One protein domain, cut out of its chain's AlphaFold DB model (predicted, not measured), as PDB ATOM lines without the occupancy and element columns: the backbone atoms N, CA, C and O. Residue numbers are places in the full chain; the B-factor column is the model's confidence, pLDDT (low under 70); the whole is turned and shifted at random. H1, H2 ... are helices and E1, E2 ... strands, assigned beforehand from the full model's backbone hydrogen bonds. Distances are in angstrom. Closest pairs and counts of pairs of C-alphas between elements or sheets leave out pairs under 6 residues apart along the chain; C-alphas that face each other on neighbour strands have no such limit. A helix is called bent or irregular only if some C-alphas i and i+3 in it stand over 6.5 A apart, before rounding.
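AT A GLANCE: This is residues 3 to 142 of the 168 residues of an uncharacterized protein of Pseudomonas putida CSV86 (UniProt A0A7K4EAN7). A small twisted sheet of four parallel strands, E1 to E4, forms the core, with H1 and H4 over one face and H5 over the other. Beyond H4, H3 and H7 pack together, while H6 sits by edge strand E4. The printed part has 140 residues, with seven named helices and four named strands in the order E1 H1 E2 H2 E3 H3 H4 E4 H5 H6 H7; the class is mixed, helices and strands, with under half of the residues in named elements. The whole is compact, with a radius of gyration of the C-alphas of 14.3 A and spans of 39 by 35 by 23 A.

HOW THE PARTS SIT: Edge strand E1, residues 3 to 5, is parallel to E2, residues 27 to 30; N 4 and O 28 are 2.8 A apart, within hydrogen-bond range. E2 is parallel to E3, residues 52 to 57, with N 55 and O 29 at 2.8 A. E3 is parallel to edge strand E4, residues 87 to 91, with N 89 and O 54 at 2.9 A. H1, residues 7 to 18, is on the sheet at a height of 10.2 A and only just stands up from it, rising 41 degrees; its Thr 9 and Leu 29 of E2 have C-alphas 6.2 A apart. H2, residues 40 to 43, is not on the sheet; it is close to H1 but not clearly touching, the closest C-alphas being those of Ala 17 and His 43, 5.2 A. H4, residues 76 to 79, is over E3 on the same face as H1, at a height of 7.0 A. H3, residues 62 to 69, touches H4, with the C-alphas of Pro 63 and Gly 77 closest at 5.8 A. E1 H1 E2, E2 H2 E3 and E3 H3 H4 E4 are strand-helix-strand units, parallel neighbour strands joined through helices, each with a right-handed crossover. H5, residues 105 to 115, is on the opposite face at a height of 9.8 A and runs along the strands, at 1 degrees to E2 on the local plane. It is only just irregular: C-alphas 108 and 111 are 6.54 A apart. H6, residues 123 to 127, only grazes the sheet; the C-alphas of Tyr 90 and Asp 125 are 5.2 A apart. H7, residues 133 to 139, touches H3 at a steep tilt of 66 degrees, the same way, with the C-alphas of Thr 67 and Cys 139 closest at 5.7 A. Every O i to N i+4 pair is within hydrogen-bond range in H1, H3 and H7, against 4 of 7 in H5 and 0 of 1 in H6, where 1 of 2 O i to N i+3 pairs is; H2 and H4 are too short for an i+4 pair.

IN THESE COORDINATES: E1 begins at C-alpha 3, (104.630, 192.314, 98.136). H1 is 16.9 A from first to last C-alpha, E3 16.2 A, H5 14.8 A and E4 13.2 A. H7 ends at C-alpha 139, (100.700, 203.129, 76.597).

THE WHOLE: The C-alphas of Leu 115 and Trp 142 are the two farthest apart, at 42.3 A. The printed part has no cut. The link from E4 to H5, residues 92 to 104, is long. The mean pLDDT of the printed part is 92.5, and no printed residue is under 70.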
ATOM      1  N   ILE A   3     104.981 190.939  98.514       97.38
ATOM      2  CA  ILE A   3     104.630 192.314  98.136       97.38
ATOM      3  C   ILE A   3     105.693 192.778  97.147       97.38
ATOM      4  O   ILE A   3     106.885 192.693  97.437       97.38
ATOM      5  N   ALA A   4     105.272 193.222  95.970       97.94
ATOM      6  CA  ALA A   4     106.164 193.614  94.897       97.94
ATOM      7  C   ALA A   4     105.839 195.033  94.428       97.94
ATOM      8  O   ALA A   4     104.716 195.327  94.020       97.94
ATOM      9  N   HIS A   5     106.854 195.893  94.445       97.94
ATOM     10  CA  HIS A   5     106.764 197.276  93.989       97.94
ATOM     11  C   HIS A   5     107.593 197.485  92.728       97.94
ATOM     12  O   HIS A   5     108.698 196.947  92.621       97.94
ATOM     13  N   SER A   6     107.069 198.263  91.779       95.81
ATOM     14  CA  SER A   6     107.817 198.715  90.601       95.81
ATOM     15  C   SER A   6     108.506 197.549  89.871       95.81
ATOM     16  O   SER A   6     107.850 196.561  89.527       95.81
ATOM     17  N   PHE A   7     109.826 197.598  89.674       95.88
ATOM     18  CA  PHE A   7     110.609 196.522  89.055       95.88
ATOM     19  C   PHE A   7     110.465 195.155  89.750       95.88
ATOM     20  O   PHE A   7     110.493 194.120  89.082       95.88
ATOM     21  N   GLY A   8     110.208 195.122  91.060       97.56
ATOM     22  CA  GLY A   8     109.903 193.886  91.784       97.56
ATOM     23  C   GLY A   8     108.694 193.143  91.206       97.56
ATOM     24  O   GLY A   8     108.680 191.911  91.175       97.56
ATOM     25  N   THR A   9     107.710 193.867  90.658       97.94
ATOM     26  CA  THR A   9     106.554 193.252  89.981       97.94
ATOM     27  C   THR A   9     106.968 192.522  88.707       97.94
ATOM     28  O   THR A   9     106.482 191.432  88.412       97.94
ATOM     29  N   TYR A  10     107.933 193.063  87.966       96.69
ATOM     30  CA  TYR A  10     108.475 192.366  86.811       96.69
ATOM     31  C   TYR A  10     109.203 191.088  87.235       96.69
ATOM     32  O   TYR A  10     108.937 190.026  86.669       96.69
ATOM     33  N   ILE A  11     110.047 191.159  88.268       96.88
ATOM     34  CA  ILE A  11     110.773 189.996  88.797       96.88
ATOM     35  C   ILE A  11     109.798 188.878  89.184       96.88
ATOM     36  O   ILE A  11     109.973 187.749  88.725       96.88
ATOM     37  N   ILE A  12     108.738 189.181  89.946       96.62
ATOM     38  CA  ILE A  12     107.790 188.142  90.374       96.62
ATOM     39  C   ILE A  12     107.059 187.507  89.187       96.62
ATOM     40  O   ILE A  12     106.908 186.288  89.142       96.62
ATOM     41  N   SER A  13     106.716 188.291  88.159       95.50
ATOM     42  CA  SER A  13     106.110 187.764  86.931       95.50
ATOM     43  C   SER A  13     107.053 186.813  86.185       95.50
ATOM     44  O   SER A  13     106.634 185.788  85.653       95.50
ATOM     45  N   ARG A  14     108.362 187.091  86.185       95.75
ATOM     46  CA  ARG A  14     109.360 186.212  85.560       95.75
ATOM     47  C   ARG A  14     109.564 184.926  86.354       95.75
ATOM     48  O   ARG A  14     109.739 183.878  85.737       95.75
ATOM     49  N   ILE A  15     109.522 185.004  87.684       95.44
ATOM     50  CA  ILE A  15     109.609 183.843  88.576       95.44
ATOM     51  C   ILE A  15     108.409 182.921  88.348       95.44
ATOM     52  O   ILE A  15     108.615 181.762  88.002       95.44
ATOM     53  N   LEU A  16     107.183 183.449  88.428       94.31
ATOM     54  CA  LEU A  16     105.947 182.688  88.190       94.31
ATOM     55  C   LEU A  16     105.892 182.072  86.784       94.31
ATOM     56  O   LEU A  16     105.357 180.984  86.585       94.31
ATOM     57  N   ALA A  17     106.452 182.757  85.784       93.88
ATOM     58  CA  ALA A  17     106.494 182.236  84.424       93.88
ATOM     59  C   ALA A  17     107.509 181.100  84.223       93.88
ATOM     60  O   ALA A  17     107.306 180.269  83.335       93.88
ATOM     61  N   LYS A  18     108.599 181.084  85.001       95.25
ATOM     62  CA  LYS A  18     109.715 180.141  84.844       95.25
ATOM     63  C   LYS A  18     109.615 178.932  85.776       95.25
ATOM     64  O   LYS A  18     109.955 177.833  85.354       95.25
ATOM     65  N   TYR A  19     109.175 179.137  87.013       92.00
ATOM     66  CA  TYR A  19     109.163 178.123  88.064       92.00
ATOM     67  C   TYR A  19     107.718 177.817  88.457       92.00
ATOM     68  O   TYR A  19     107.057 178.611  89.121       92.00
ATOM     69  N   THR A  20     107.209 176.674  87.994       84.25
ATOM     70  CA  THR A  20     105.806 176.268  88.193       84.25
ATOM     71  C   THR A  20     105.565 175.501  89.492       84.25
ATOM     72  O   THR A  20     104.428 175.159  89.796       84.25
ATOM     73  N   ASP A  21     106.633 175.180  90.209       87.19
ATOM     74  CA  ASP A  21     106.679 174.469  91.485       87.19
ATOM     75  C   ASP A  21     106.660 175.415  92.698       87.19
ATOM     76  O   ASP A  21     106.414 174.985  93.823       87.19
ATOM     77  N   ILE A  22     106.871 176.716  92.477       87.12
ATOM     78  CA  ILE A  22     106.789 177.729  93.527       87.12
ATOM     79  C   ILE A  22     105.323 177.963  93.909       87.12
ATOM     80  O   ILE A  22     104.505 178.369  93.084       87.12
ATOM     81  N   ASN A  23     105.014 177.775  95.193       84.56
ATOM     82  CA  ASN A  23     103.688 178.021  95.744       84.56
ATOM     83  C   ASN A  23     103.662 179.338  96.537       84.56
ATOM     84  O   ASN A  23     104.220 179.430  97.632       84.56
ATOM     85  N   ILE A  24     103.023 180.368  95.980       91.69
ATOM     86  CA  ILE A  24     102.819 181.661  96.644       91.69
ATOM     87  C   ILE A  24     101.342 181.798  96.962       91.69
ATOM     88  O   ILE A  24     100.518 181.836  96.059       91.69
ATOM     89  N   GLU A  25     101.015 181.926  98.244       92.81
ATOM     90  CA  GLU A  25      99.616 182.015  98.659       92.81
ATOM     91  C   GLU A  25      98.954 183.322  98.211       92.81
ATOM     92  O   GLU A  25      97.866 183.276  97.657       92.81
ATOM     93  N   ARG A  26      99.603 184.477  98.433       94.94
ATOM     94  CA  ARG A  26      99.070 185.818  98.130       94.94
ATOM     95  C   ARG A  26     100.147 186.748  97.588       94.94
ATOM     96  O   ARG A  26     101.296 186.694  98.049       94.94
ATOM     97  N   ILE A  27      99.761 187.612  96.650       96.88
ATOM     98  CA  ILE A  27     100.615 188.625  96.028       96.88
ATOM     99  C   ILE A  27      99.928 189.989  96.087       96.88
ATOM    100  O   ILE A  27      98.787 190.133  95.658       96.88
ATOM    101  N   VAL A  28     100.664 191.000  96.541       97.88
ATOM    102  CA  VAL A  28     100.303 192.409  96.364       97.88
ATOM    103  C   VAL A  28     101.277 193.039  95.379       97.88
ATOM    104  O   VAL A  28     102.493 192.943  95.547       97.88
ATOM    105  N   LEU A  29     100.745 193.680  94.347       98.31
ATOM    106  CA  LEU A  29     101.485 194.463  93.368       98.31
ATOM    107  C   LEU A  29     101.164 195.941  93.589       98.31
ATOM    108  O   LEU A  29     100.001 196.290  93.741       98.31
ATOM    109  N   CYS A  30     102.166 196.813  93.560       97.88
ATOM    110  CA  CYS A  30     101.968 198.262  93.525       97.88
ATOM    111  C   CYS A  30     102.984 198.913  92.578       97.88
ATOM    112  O   CYS A  30     104.089 198.399  92.376       97.88
ATOM    113  N   GLY A  31     102.589 199.999  91.906       96.50
ATOM    114  CA  GLY A  31     103.414 200.605  90.850       96.50
ATOM    115  C   GLY A  31     103.795 199.606  89.744       96.50
ATOM    116  O   GLY A  31     104.905 199.648  89.220       96.50
ATOM    117  N   SER A  32     102.910 198.644  89.448       97.44
ATOM    118  CA  SER A  32     103.223 197.496  88.593       97.44
ATOM    119  C   SER A  32     103.645 197.895  87.179       97.44
ATOM    120  O   SER A  32     103.012 198.733  86.534       97.44
ATOM    121  N   ILE A  33     104.691 197.236  86.682       96.75
ATOM    122  CA  ILE A  33     105.179 197.386  85.306       96.75
ATOM    123  C   ILE A  33     104.964 196.122  84.461       96.75
ATOM    124  O   ILE A  33     105.578 195.941  83.406       96.75
ATOM    125  N   ILE A  34     104.124 195.199  84.931       96.38
ATOM    126  CA  ILE A  34     103.788 193.974  84.201       96.38
ATOM    127  C   ILE A  34     102.893 194.344  83.007       96.38
ATOM    128  O   ILE A  34     102.133 195.311  83.030       96.38
ATOM    129  N   LYS A  35     102.965 193.580  81.915       93.56
ATOM    130  CA  LYS A  35     102.059 193.783  80.777       93.56
ATOM    131  C   LYS A  35     100.614 193.453  81.153       93.56
ATOM    132  O   LYS A  35     100.357 192.437  81.791       93.56
ATOM    133  N   GLY A  36      99.661 194.243  80.654       91.81
ATOM    134  CA  GLY A  36      98.229 193.987  80.870       91.81
ATOM    135  C   GLY A  36      97.748 192.640  80.318       91.81
ATOM    136  O   GLY A  36      96.818 192.056  80.856       91.81
ATOM    137  N   ASN A  37      98.421 192.100  79.296       91.94
ATOM    138  CA  ASN A  37      98.131 190.784  78.717       91.94
ATOM    139  C   ASN A  37      98.972 189.641  79.319       91.94
ATOM    140  O   ASN A  37      99.117 188.591  78.692       91.94
ATOM    141  N   TYR A  38      99.574 189.840  80.493       94.75
ATOM    142  CA  TYR A  38     100.289 188.771  81.180       94.75
ATOM    143  C   TYR A  38      99.338 187.608  81.495       94.75
ATOM    144  O   TYR A  38      98.239 187.804  82.013       94.75
ATOM    145  N   ALA A  39      99.758 186.385  81.162       93.69
ATOM    146  CA  ALA A  39      98.926 185.188  81.242       93.69
ATOM    147  C   ALA A  39      98.809 184.663  82.686       93.69
ATOM    148  O   ALA A  39      99.305 183.579  83.003       93.69
ATOM    149  N   TRP A  40      98.145 185.426  83.562       93.56
ATOM    150  CA  TRP A  40      97.898 185.062  84.964       93.56
ATOM    151  C   TRP A  40      97.268 183.673  85.105       93.56
ATOM    152  O   TRP A  40      97.714 182.883  85.928       93.56
ATOM    153  N   GLU A  41      96.328 183.328  84.224       90.56
ATOM    154  CA  GLU A  41      95.698 182.001  84.153       90.56
ATOM    155  C   GLU A  41      96.697 180.848  84.020       90.56
ATOM    156  O   GLU A  41      96.515 179.780  84.597       90.56
ATOM    157  N   LYS A  42      97.776 181.059  83.262       91.62
ATOM    158  CA  LYS A  42      98.812 180.050  83.036       91.62
ATOM    159  C   LYS A  42      99.825 180.033  84.175       91.62
ATOM    160  O   LYS A  42     100.219 178.963  84.631       91.62
ATOM    161  N   HIS A  43     100.277 181.215  84.586       92.62
ATOM    162  CA  HIS A  43     101.445 181.379  85.453       92.62
ATOM    163  C   HIS A  43     101.112 181.437  86.946       92.62
ATOM    164  O   HIS A  43     101.994 181.242  87.769       92.62
ATOM    165  N   ALA A  44      99.849 181.667  87.302       90.56
ATOM    166  CA  ALA A  44      99.366 181.699  88.680       90.56
ATOM    167  C   ALA A  44      98.172 180.752  88.893       90.56
ATOM    168  O   ALA A  44      97.356 180.966  89.782       90.56
ATOM    169  N   ARG A  45      98.067 179.676  88.097       87.38
ATOM    170  CA  ARG A  45      96.957 178.703  88.165       87.38
ATOM    171  C   ARG A  45      96.755 178.069  89.547       87.38
ATOM    172  O   ARG A  45      95.651 177.642  89.859       87.38
ATOM    173  N   HIS A  46      97.827 177.979  90.336       87.38
ATOM    174  CA  HIS A  46      97.832 177.395  91.680       87.38
ATOM    175  C   HIS A  46      97.267 178.352  92.740       87.38
ATOM    176  O   HIS A  46      96.942 177.919  93.840       87.38
ATOM    177  N   MET A  47      97.142 179.640  92.410       90.31
ATOM    178  CA  MET A  47      96.591 180.657  93.294       90.31
ATOM    179  C   MET A  47      95.076 180.748  93.110       90.31
ATOM    180  O   MET A  47      94.565 180.731  91.984       90.31
ATOM    181  N   ALA A  48      94.351 180.881  94.221       86.75
ATOM    182  CA  ALA A  48      92.916 181.135  94.182       86.75
ATOM    183  C   ALA A  48      92.621 182.514  93.563       86.75
ATOM    184  O   ALA A  48      93.446 183.430  93.605       86.75
ATOM    185  N   ALA A  49      91.432 182.676  92.978       79.62
ATOM    186  CA  ALA A  49      90.971 183.998  92.559       79.62
ATOM    187  C   ALA A  49      90.898 184.933  93.783       79.62
ATOM    188  O   ALA A  49      90.468 184.506  94.850       79.62
ATOM    189  N   GLY A  50      91.355 186.181  93.642       82.25
ATOM    190  CA  GLY A  50      91.472 187.135  94.759       82.25
ATOM    191  C   GLY A  50      92.810 187.085  95.514       82.25
ATOM    192  O   GLY A  50      93.152 188.013  96.242       82.25
ATOM    193  N   ASN A  51      93.653 186.080  95.266       93.94
ATOM    194  CA  ASN A  51      94.978 185.998  95.892       93.94
ATOM    195  C   ASN A  51      96.048 186.863  95.203       93.94
ATOM    196  O   ASN A  51      97.224 186.812  95.567       93.94
ATOM    197  N   ILE A  52      95.660 187.663  94.212       96.12
ATOM    198  CA  ILE A  52      96.533 188.646  93.578       96.12
ATOM    199  C   ILE A  52      95.795 189.978  93.567       96.12
ATOM    200  O   ILE A  52      94.753 190.110  92.923       96.12
ATOM    201  N   VAL A  53      96.357 190.958  94.265       97.19
ATOM    202  CA  VAL A  53      95.866 192.337  94.293       97.19
ATOM    203  C   VAL A  53      96.871 193.228  93.578       97.19
ATOM    204  O   VAL A  53      98.077 193.106  93.786       97.19
ATOM    205  N   ASN A  54      96.377 194.127  92.736       97.94
ATOM    206  CA  ASN A  54      97.157 195.188  92.121       97.94
ATOM    207  C   ASN A  54      96.628 196.538  92.598       97.94
ATOM    208  O   ASN A  54      95.562 196.985  92.179       97.94
ATOM    209  N   ASP A  55      97.393 197.187  93.464       97.88
ATOM    210  CA  ASP A  55      97.133 198.542  93.915       97.88
ATOM    211  C   ASP A  55      97.630 199.540  92.862       97.88
ATOM    212  O   ASP A  55      98.828 199.685  92.596       97.88
ATOM    213  N   VAL A  56      96.672 200.215  92.229       97.25
ATOM    214  CA  VAL A  56      96.854 201.091  91.072       97.25
ATOM    215  C   VAL A  56      96.896 202.547  91.519       97.25
ATOM    216  O   VAL A  56      95.909 203.083  92.021       97.25
ATOM    217  N   GLY A  57      98.013 203.224  91.257       96.50
ATOM    218  CA  GLY A  57      98.160 204.656  91.503       96.50
ATOM    219  C   GLY A  57      97.666 205.461  90.306       96.50
ATOM    220  O   GLY A  57      98.306 205.493  89.254       96.50
ATOM    221  N   THR A  58      96.538 206.164  90.433       94.69
ATOM    222  CA  THR A  58      96.009 207.004  89.348       94.69
ATOM    223  C   THR A  58      96.754 208.326  89.165       94.69
ATOM    224  O   THR A  58      96.319 209.152  88.367       94.69
ATOM    225  N   ARG A  59      97.873 208.561  89.850       93.94
ATOM    226  CA  ARG A  59      98.834 209.629  89.526       93.94
ATOM    227  C   ARG A  59     100.213 209.077  89.162       93.94
ATOM    228  O   ARG A  59     101.108 209.853  88.846       93.94
ATOM    229  N   ASP A  60     100.382 207.756  89.139       93.62
ATOM    230  CA  ASP A  60     101.668 207.130  88.859       93.62
ATOM    231  C   ASP A  60     102.033 207.184  87.364       93.62
ATOM    232  O   ASP A  60     101.439 206.516  86.513       93.62
ATOM    233  N   PHE A  61     103.028 207.999  87.020       91.75
ATOM    234  CA  PHE A  61     103.501 208.140  85.643       91.75
ATOM    235  C   PHE A  61     104.557 207.094  85.252       91.75
ATOM    236  O   PHE A  61     104.728 206.816  84.063       91.75
ATOM    237  N   TYR A  62     105.249 206.464  86.206       91.56
ATOM    238  CA  TYR A  62     106.386 205.590  85.890       91.56
ATOM    239  C   TYR A  62     106.003 204.328  85.101       91.56
ATOM    240  O   TYR A  62     106.709 204.010  84.142       91.56
ATOM    241  N   PRO A  63     104.874 203.642  85.375       89.12
ATOM    242  CA  PRO A  63     104.412 202.539  84.534       89.12
ATOM    243  C   PRO A  63     104.118 202.961  83.086       89.12
ATOM    244  O   PRO A  63     104.332 202.186  82.150       89.12
ATOM    245  N   VAL A  64     103.658 204.200  82.877       89.19
ATOM    246  CA  VAL A  64     103.432 204.762  81.534       89.19
ATOM    247  C   VAL A  64     104.771 204.940  80.826       89.19
ATOM    248  O   VAL A  64     104.954 204.405  79.732       89.19
ATOM    249  N   LEU A  65     105.731 205.600  81.485       89.06
ATOM    250  CA  LEU A  65     107.096 205.780  80.984       89.06
ATOM    251  C   LEU A  65     107.761 204.447  80.639       89.06
ATOM    252  O   LEU A  65     108.296 204.287  79.543       89.06
ATOM    253  N   ALA A  66     107.675 203.463  81.531       87.31
ATOM    254  CA  ALA A  66     108.222 202.130  81.314       87.31
ATOM    255  C   ALA A  66     107.623 201.465  80.064       87.31
ATOM    256  O   ALA A  66     108.349 200.848  79.284       87.31
ATOM    257  N   THR A  67     106.318 201.637  79.826       89.00
ATOM    258  CA  THR A  67     105.617 201.042  78.676       89.00
ATOM    259  C   THR A  67     106.124 201.579  77.340       89.00
ATOM    260  O   THR A  67     106.342 200.795  76.410       89.00
ATOM    261  N   PHE A  68     106.310 202.900  77.228       88.00
ATOM    262  CA  PHE A  68     106.711 203.508  75.959       88.00
ATOM    263  C   PHE A  68     108.225 203.563  75.735       88.00
ATOM    264  O   PHE A  68     108.656 203.589  74.584       88.00
ATOM    265  N   SER A  69     109.037 203.540  76.795       86.25
ATOM    266  CA  SER A  69     110.500 203.659  76.682       86.25
ATOM    267  C   SER A  69     111.253 202.322  76.654       86.25
ATOM    268  O   SER A  69     112.420 202.289  76.263       86.25
ATOM    269  N   THR A  70     110.618 201.201  77.026       85.94
ATOM    270  CA  THR A  70     111.295 199.890  77.153       85.94
ATOM    271  C   THR A  70     110.531 198.756  76.482       85.94
ATOM    272  O   THR A  70     109.309 198.801  76.382       85.94
ATOM    273  N   VAL A  71     111.207 197.690  76.027       85.00
ATOM    274  CA  VAL A  71     110.570 196.436  75.558       85.00
ATOM    275  C   VAL A  71     110.297 195.515  76.738       85.00
ATOM    276  O   VAL A  71     111.221 195.098  77.420       85.00
ATOM    277  N   GLY A  72     109.035 195.132  76.941       84.06
ATOM    278  CA  GLY A  72     108.688 194.098  77.920       84.06
ATOM    279  C   GLY A  72     107.859 194.569  79.112       84.06
ATOM    280  O   GLY A  72     107.231 193.719  79.740       84.06
ATOM    281  N   TYR A  73     107.791 195.873  79.375       92.50
ATOM    282  CA  TYR A  73     107.003 196.438  80.474       92.50
ATOM    283  C   TYR A  73     105.629 196.936  80.013       92.50
ATOM    284  O   TYR A  73     105.379 197.098  78.815       92.50
ATOM    285  N   GLY A  74     104.722 197.123  80.969       91.50
ATOM    286  CA  GLY A  74     103.362 197.609  80.754       91.50
ATOM    287  C   GLY A  74     102.885 198.551  81.855       91.50
ATOM    288  O   GLY A  74     103.505 198.673  82.902       91.50
ATOM    289  N   GLY A  75     101.775 199.242  81.598       91.56
ATOM    290  CA  GLY A  75     101.285 200.338  82.438       91.56
ATOM    291  C   GLY A  75     100.255 199.918  83.486       91.56
ATOM    292  O   GLY A  75      99.352 200.703  83.785       91.56
ATOM    293  N   THR A  76     100.306 198.682  83.990       94.44
ATOM    294  CA  THR A  76      99.257 198.121  84.866       94.44
ATOM    295  C   THR A  76      99.213 198.773  86.244       94.44
ATOM    296  O   THR A  76      98.139 198.867  86.828       94.44
ATOM    297  N   GLY A  77     100.322 199.338  86.725       94.75
ATOM    298  CA  GLY A  77     100.369 200.155  87.942       94.75
ATOM    299  C   GLY A  77      99.619 201.484  87.836       94.75
ATOM    300  O   GLY A  77      99.316 202.093  88.855       94.75
ATOM    301  N   ARG A  78      99.273 201.908  86.610       93.56
ATOM    302  CA  ARG A  78      98.509 203.133  86.325       93.56
ATOM    303  C   ARG A  78      97.090 202.867  85.821       93.56
ATOM    304  O   ARG A  78      96.187 203.663  86.077       93.56
ATOM    305  N   ASN A  79      96.904 201.786  85.064       91.94
ATOM    306  CA  ASN A  79      95.658 201.489  84.350       91.94
ATOM    307  C   ASN A  79      94.907 200.255  84.867       91.94
ATOM    308  O   ASN A  79      93.776 200.035  84.425       91.94
ATOM    309  N   GLY A  80      95.520 199.470  85.753       94.00
ATOM    310  CA  GLY A  80      95.040 198.149  86.149       94.00
ATOM    311  C   GLY A  80      95.320 197.061  85.107       94.00
ATOM    312  O   GLY A  80      95.669 197.346  83.956       94.00
ATOM    313  N   PHE A  81      95.166 195.803  85.518       94.00
ATOM    314  CA  PHE A  81      95.154 194.639  84.627       94.00
ATOM    315  C   PHE A  81      93.803 194.429  83.945       94.00
ATOM    316  O   PHE A  81      93.771 193.912  82.830       94.00
ATOM    317  N   LYS A  82      92.701 194.820  84.597       90.75
ATOM    318  CA  LYS A  82      91.315 194.600  84.151       90.75
ATOM    319  C   LYS A  82      91.053 193.129  83.806       90.75
ATOM    320  O   LYS A  82      90.436 192.810  82.793       90.75
ATOM    321  N   ASN A  83      91.579 192.242  84.645       86.81
ATOM    322  CA  ASN A  83      91.538 190.795  84.490       86.81
ATOM    323  C   ASN A  83      90.823 190.184  85.704       86.81
ATOM    324  O   ASN A  83      90.977 190.676  86.812       86.81
ATOM    325  N   THR A  84      90.078 189.097  85.521       85.50
ATOM    326  CA  THR A  84      89.352 188.403  86.599       85.50
ATOM    327  C   THR A  84      90.259 187.749  87.649       85.50
ATOM    328  O   THR A  84      89.829 187.538  88.779       85.50
ATOM    329  N   ARG A  85      91.511 187.423  87.309       91.44
ATOM    330  CA  ARG A  85      92.497 186.822  88.226       91.44
ATOM    331  C   ARG A  85      93.157 187.812  89.168       91.44
ATOM    332  O   ARG A  85      93.688 187.385  90.189       91.44
ATOM    333  N   VAL A  86      93.173 189.091  88.805       95.00
ATOM    334  CA  VAL A  86      93.867 190.134  89.559       95.00
ATOM    335  C   VAL A  86      92.860 191.186  89.973       95.00
ATOM    336  O   VAL A  86      92.280 191.860  89.126       95.00
ATOM    337  N   ALA A  87      92.675 191.340  91.278       95.38
ATOM    338  CA  ALA A  87      91.841 192.398  91.816       95.38
ATOM    339  C   ALA A  87      92.597 193.728  91.714       95.38
ATOM    340  O   ALA A  87      93.563 193.956  92.440       95.38
ATOM    341  N   ASP A  88      92.184 194.593  90.788       96.06
ATOM    342  CA  ASP A  88      92.689 195.963  90.734       96.06
ATOM    343  C   ASP A  88      91.965 196.821  91.772       96.06
ATOM    344  O   ASP A  88      90.737 196.900  91.755       96.06
ATOM    345  N   ARG A  89      92.732 197.519  92.608       96.56
ATOM    346  CA  ARG A  89      92.225 198.499  93.568       96.56
ATOM    347  C   ARG A  89      92.895 199.841  93.318       96.56
ATOM    348  O   ARG A  89      94.118 199.929  93.273       96.56
ATOM    349  N   TYR A  90      92.110 200.883  93.108       96.69
ATOM    350  CA  TYR A  90      92.592 202.165  92.614       96.69
ATOM    351  C   TYR A  90      92.769 203.169  93.753       96.69
ATOM    352  O   TYR A  90      92.010 203.188  94.716       96.69
ATOM    353  N   PHE A  91      93.761 204.047  93.619       97.06
ATOM    354  CA  PHE A  91      94.089 205.083  94.596       97.06
ATOM    355  C   PHE A  91      94.512 206.372  93.908       97.06
ATOM    356  O   PHE A  91      95.143 206.328  92.851       97.06
ATOM    357  N   ASP A  92      94.248 207.518  94.534       96.19
ATOM    358  CA  ASP A  92      94.786 208.808  94.090       96.19
ATOM    359  C   ASP A  92      96.266 208.979  94.478       96.19
ATOM    360  O   ASP A  92      96.652 209.926  95.165       96.19
ATOM    361  N   TYR A  93      97.101 208.014  94.101       96.69
ATOM    362  CA  TYR A  93      98.487 207.871  94.546       96.69
ATOM    363  C   TYR A  93      99.484 208.036  93.400       96.69
ATOM    364  O   TYR A  93      99.217 207.656  92.253       96.69
ATOM    365  N   GLY A  94     100.640 208.605  93.741       94.75
ATOM    366  CA  GLY A  94     101.876 208.518  92.977       94.75
ATOM    367  C   GLY A  94     102.549 207.150  93.129       94.75
ATOM    368  O   GLY A  94     101.953 206.186  93.605       94.75
ATOM    369  N   HIS A  95     103.804 207.051  92.695       95.62
ATOM    370  CA  HIS A  95     104.498 205.763  92.589       95.62
ATOM    371  C   HIS A  95     104.797 205.094  93.934       95.62
ATOM    372  O   HIS A  95     104.769 203.867  94.025       95.62
ATOM    373  N   SER A  96     105.092 205.891  94.962       94.62
ATOM    374  CA  SER A  96     105.548 205.409  96.273       94.62
ATOM    375  C   SER A  96     104.583 205.735  97.412       94.62
ATOM    376  O   SER A  96     104.792 205.256  98.521       94.62
ATOM    377  N   ASP A  97     103.498 206.467  97.140       96.56
ATOM    378  CA  ASP A  97     102.548 206.934  98.161       96.56
ATOM    379  C   ASP A  97     101.925 205.778  98.978       96.56
ATOM    380  O   ASP A  97     101.485 205.985 100.101       96.56
ATOM    381  N   PHE A  98     101.940 204.542  98.460       96.12
ATOM    382  CA  PHE A  98     101.517 203.325  99.177       96.12
ATOM    383  C   PHE A  98     102.294 203.054 100.473       96.12
ATOM    384  O   PHE A  98     101.826 202.295 101.321       96.12
ATOM    385  N   PHE A  99     103.495 203.615 100.607       96.38
ATOM    386  CA  PHE A  99     104.366 203.434 101.768       96.38
ATOM    387  C   PHE A  99     104.375 204.649 102.695       96.38
ATOM    388  O   PHE A  99     104.981 204.585 103.765       96.38
ATOM    389  N   GLU A 100     103.730 205.743 102.295       95.62
ATOM    390  CA  GLU A 100     103.762 206.983 103.055       95.62
ATOM    391  C   GLU A 100     102.902 206.849 104.325       95.62
ATOM    392  O   GLU A 100     101.732 206.446 104.244       95.62
ATOM    393  N   PRO A 101     103.451 207.165 105.515       92.56
ATOM    394  CA  PRO A 101     102.738 206.987 106.779       92.56
ATOM    395  C   PRO A 101     101.420 207.766 106.868       92.56
ATOM    396  O   PRO A 101     100.485 207.305 107.517       92.56
ATOM    397  N   ASP A 102     101.318 208.921 106.201       94.44
ATOM    398  CA  ASP A 102     100.116 209.767 106.197       94.44
ATOM    399  C   ASP A 102      98.927 209.122 105.463       94.44
ATOM    400  O   ASP A 102      97.780 209.514 105.681       94.44
ATOM    401  N   LYS A 103      99.181 208.133 104.596       92.69
ATOM    402  CA  LYS A 103      98.136 207.403 103.865       92.69
ATOM    403  C   LYS A 103      97.534 206.251 104.656       92.69
ATOM    404  O   LYS A 103      96.474 205.760 104.269       92.69
ATOM    405  N   ASP A 104      98.228 205.792 105.700       95.44
ATOM    406  CA  ASP A 104      97.895 204.598 106.486       95.44
ATOM    407  C   ASP A 104      97.597 203.356 105.616       95.44
ATOM    408  O   ASP A 104      96.837 202.454 105.976       95.44
ATOM    409  N   HIS A 105      98.186 203.308 104.413       97.31
ATOM    410  CA  HIS A 105      97.786 202.358 103.376       97.31
ATOM    411  C   HIS A 105      98.057 200.918 103.804       97.31
ATOM    412  O   HIS A 105      97.213 200.033 103.670       97.31
ATOM    413  N   ILE A 106      99.229 200.688 104.395       96.38
ATOM    414  CA  ILE A 106      99.640 199.369 104.869       96.38
ATOM    415  C   ILE A 106      98.651 198.843 105.916       96.38
ATOM    416  O   ILE A 106      98.224 197.693 105.826       96.38
ATOM    417  N   VAL A 107      98.254 199.667 106.887       97.06
ATOM    418  CA  VAL A 107      97.366 199.243 107.979       97.06
ATOM    419  C   VAL A 107      95.935 199.070 107.485       97.06
ATOM    420  O   VAL A 107      95.296 198.074 107.823       97.06
ATOM    421  N   LYS A 108      95.437 199.999 106.666       97.00
ATOM    422  CA  LYS A 108      94.055 199.969 106.183       97.00
ATOM    423  C   LYS A 108      93.814 198.866 105.155       97.00
ATOM    424  O   LYS A 108      92.746 198.260 105.143       97.00
ATOM    425  N   TYR A 109      94.795 198.600 104.298       97.31
ATOM    426  CA  TYR A 109      94.573 197.830 103.080       97.31
ATOM    427  C   TYR A 109      95.421 196.569 102.962       97.31
ATOM    428  O   TYR A 109      94.923 195.568 102.447       97.31
ATOM    429  N   TRP A 110      96.688 196.588 103.391       97.19
ATOM    430  CA  TRP A 110      97.554 195.406 103.292       97.19
ATOM    431  C   TRP A 110      97.437 194.505 104.509       97.19
ATOM    432  O   TRP A 110      97.425 193.292 104.349       97.19
ATOM    433  N   LYS A 111      97.303 195.060 105.716       96.75
ATOM    434  CA  LYS A 111      97.194 194.278 106.949       96.75
ATOM    435  C   LYS A 111      96.002 193.305 106.930       96.75
ATOM    436  O   LYS A 111      96.257 192.134 107.197       96.75
ATOM    437  N   PRO A 112      94.758 193.694 106.576       96.38
ATOM    438  CA  PRO A 112      93.651 192.733 106.477       96.38
ATOM    439  C   PRO A 112      93.954 191.640 105.444       96.38
ATOM    440  O   PRO A 112      93.898 190.450 105.737       96.38
ATOM    441  N   TYR A 113      94.439 192.043 104.269       96.00
ATOM    442  CA  TYR A 113      94.799 191.118 103.201       96.00
ATOM    443  C   TYR A 113      95.898 190.113 103.596       96.00
ATOM    444  O   TYR A 113      95.839 188.934 103.236       96.00
ATOM    445  N   ILE A 114      96.892 190.552 104.370       94.88
ATOM    446  CA  ILE A 114      97.954 189.700 104.919       94.88
ATOM    447  C   ILE A 114      97.374 188.703 105.923       94.88
ATOM    448  O   ILE A 114      97.715 187.523 105.867       94.88
ATOM    449  N   LEU A 115      96.523 189.163 106.840       94.75
ATOM    450  CA  LEU A 115      96.048 188.351 107.960       94.75
ATOM    451  C   LEU A 115      95.030 187.299 107.521       94.75
ATOM    452  O   LEU A 115      95.198 186.125 107.833       94.75
ATOM    453  N   ASP A 116      94.016 187.696 106.759       93.56
ATOM    454  CA  ASP A 116      92.871 186.831 106.449       93.56
ATOM    455  C   ASP A 116      92.466 186.844 104.966       93.56
ATOM    456  O   ASP A 116      91.577 186.101 104.561       93.56
ATOM    457  N   GLY A 117      93.155 187.626 104.130       93.88
ATOM    458  CA  GLY A 117      92.872 187.708 102.696       93.88
ATOM    459  C   GLY A 117      91.767 188.701 102.343       93.88
ATOM    460  O   GLY A 117      91.418 188.814 101.169       93.88
ATOM    461  N   THR A 118      91.247 189.457 103.314       95.50
ATOM    462  CA  THR A 118      90.221 190.473 103.065       95.50
ATOM    463  C   THR A 118      90.765 191.590 102.180       95.50
ATOM    464  O   THR A 118      91.715 192.295 102.531       95.50
ATOM    465  N   ILE A 119      90.122 191.787 101.029       95.31
ATOM    466  CA  ILE A 119      90.373 192.924 100.145       95.31
ATOM    467  C   ILE A 119      89.418 194.041 100.550       95.31
ATOM    468  O   ILE A 119      88.234 194.014 100.228       95.31
ATOM    469  N   VAL A 120      89.944 195.031 101.267       96.25
ATOM    470  CA  VAL A 120      89.204 196.259 101.577       96.25
ATOM    471  C   VAL A 120      89.154 197.129 100.322       96.25
ATOM    472  O   VAL A 120      90.210 197.472  99.775       96.25
ATOM    473  N   GLU A 121      87.943 197.464  99.874       94.25
ATOM    474  CA  GLU A 121      87.698 198.349  98.729       94.25
ATOM    475  C   GLU A 121      88.227 199.764  98.989       94.25
ATOM    476  O   GLU A 121      88.202 200.270 100.117       94.25
ATOM    477  N   SER A 122      88.715 200.419  97.938       94.94
ATOM    478  CA  SER A 122      89.137 201.812  98.013       94.94
ATOM    479  C   SER A 122      87.969 202.718  97.649       94.94
ATOM    480  O   SER A 122      87.299 202.519  96.640       94.94
ATOM    481  N   GLU A 123      87.766 203.803  98.396       92.12
ATOM    482  CA  GLU A 123      86.779 204.822  98.008       92.12
ATOM    483  C   GLU A 123      87.047 205.414  96.618       92.12
ATOM    484  O   GLU A 123      86.139 205.926  95.955       92.12
ATOM    485  N   TRP A 124      88.308 205.379  96.184       94.31
ATOM    486  CA  TRP A 124      88.708 205.895  94.888       94.31
ATOM    487  C   TRP A 124      88.256 204.996  93.734       94.31
ATOM    488  O   TRP A 124      88.128 205.490  92.616       94.31
ATOM    489  N   ASP A 125      87.924 203.726  93.984       88.88
ATOM    490  CA  ASP A 125      87.401 202.817  92.956       88.88
ATOM    491  C   ASP A 125      86.142 203.383  92.287       88.88
ATOM    492  O   ASP A 125      86.012 203.337  91.059       88.88
ATOM    493  N   SER A 126      85.281 204.024  93.083       88.06
ATOM    494  CA  SER A 126      84.045 204.679  92.636       88.06
ATOM    495  C   SER A 126      84.252 206.115  92.143       88.06
ATOM    496  O   SER A 126      83.455 206.616  91.352       88.06
ATOM    497  N   LYS A 127      85.305 206.799  92.611       89.75
ATOM    498  CA  LYS A 127      85.551 208.231  92.347       89.75
ATOM    499  C   LYS A 127      86.569 208.487  91.227       89.75
ATOM    500  O   LYS A 127      86.713 209.627  90.789       89.75
ATOM    501  N   LYS A 128      87.294 207.461  90.769       87.25
ATOM    502  CA  LYS A 128      88.443 207.636  89.871       87.25
ATOM    503  C   LYS A 128      88.069 208.307  88.544       87.25
ATOM    504  O   LYS A 128      87.096 207.907  87.893       87.25
ATOM    505  N   PRO A 129      88.883 209.263  88.066       85.00
ATOM    506  CA  PRO A 129      88.685 209.840  86.747       85.00
ATOM    507  C   PRO A 129      88.947 208.798  85.654       85.00
ATOM    508  O   PRO A 129      89.729 207.855  85.819       85.00
ATOM    509  N   LYS A 130      88.329 208.998  84.486       85.19
ATOM    510  CA  LYS A 130      88.689 208.234  83.286       85.19
ATOM    511  C   LYS A 130      90.155 208.501  82.941       85.19
ATOM    512  O   LYS A 130      90.617 209.640  83.008       85.19
ATOM    513  N   THR A 131      90.884 207.459  82.544       83.56
ATOM    514  CA  THR A 131      92.261 207.613  82.066       83.56
ATOM    515  C   THR A 131      92.291 208.585  80.887       83.56
ATOM    516  O   THR A 131      91.545 208.419  79.922       83.56
ATOM    517  N   HIS A 132      93.168 209.588  80.958       87.06
ATOM    518  CA  HIS A 132      93.329 210.577  79.898       87.06
ATOM    519  C   HIS A 132      93.760 209.920  78.576       87.06
ATOM    520  O   HIS A 132      94.627 209.040  78.567       87.06
ATOM    521  N   LEU A 133      93.213 210.387  77.448       87.88
ATOM    522  CA  LEU A 133      93.479 209.806  76.128       87.88
ATOM    523  C   LEU A 133      94.976 209.816  75.776       87.88
ATOM    524  O   LEU A 133      95.485 208.838  75.242       87.88
ATOM    525  N   GLY A 134      95.710 210.869  76.150       86.56
ATOM    526  CA  GLY A 134      97.163 210.934  75.949       86.56
ATOM    527  C   GLY A 134      97.933 209.832  76.690       86.56
ATOM    528  O   GLY A 134      98.879 209.272  76.144       86.56
ATOM    529  N   ILE A 135      97.486 209.444  77.893       85.31
ATOM    530  CA  ILE A 135      98.074 208.316  78.634       85.31
ATOM    531  C   ILE A 135      97.769 207.001  77.911       85.31
ATOM    532  O   ILE A 135      98.638 206.139  77.799       85.31
ATOM    533  N   MET A 136      96.551 206.849  77.380       85.69
ATOM    534  CA  MET A 136      96.189 205.671  76.587       85.69
ATOM    535  C   MET A 136      97.036 205.562  75.314       85.69
ATOM    536  O   MET A 136      97.539 204.480  75.023       85.69
ATOM    537  N   MET A 137      97.241 206.670  74.593       87.94
ATOM    538  CA  MET A 137      98.101 206.712  73.404       87.94
ATOM    539  C   MET A 137      99.560 206.390  73.743       87.94
ATOM    540  O   MET A 137     100.183 205.587  73.050       87.94
ATOM    541  N   ALA A 138     100.091 206.957  74.830       86.69
ATOM    542  CA  ALA A 138     101.447 206.674  75.294       86.69
ATOM    543  C   ALA A 138     101.631 205.189  75.650       86.69
ATOM    544  O   ALA A 138     102.628 204.579  75.283       86.69
ATOM    545  N   CYS A 139     100.647 204.561  76.295       85.06
ATOM    546  CA  CYS A 139     100.700 203.129  76.597       85.06
ATOM    547  C   CYS A 139     100.415 202.221  75.386       85.06
ATOM    548  O   CYS A 139     100.574 201.003  75.495       85.06
ATOM    549  N   HIS A 140      99.977 202.761  74.243       85.69
ATOM    550  CA  HIS A 140      99.622 201.951  73.083       85.69
ATOM    551  C   HIS A 140     100.884 201.460  72.349       85.69
ATOM    552  O   HIS A 140     101.732 202.275  71.970       85.69
ATOM    553  N   PRO A 141     101.016 200.144  72.082       78.56
ATOM    554  CA  PRO A 141     102.258 199.555  71.570       78.56
ATOM    555  C   PRO A 141     102.686 200.113  70.208       78.56
ATOM    556  O   PRO A 141     103.881 200.213  69.944       78.56
ATOM    557  N   TRP A 142     101.721 200.521  69.381       84.00
ATOM    558  CA  TRP A 142     101.952 201.034  68.026       84.00
ATOM    559  C   TRP A 142     102.013 202.562  67.934       84.00
ATOM    560  O   TRP A 142     102.222 203.084  66.848       84.00
TER     561      TRP A 142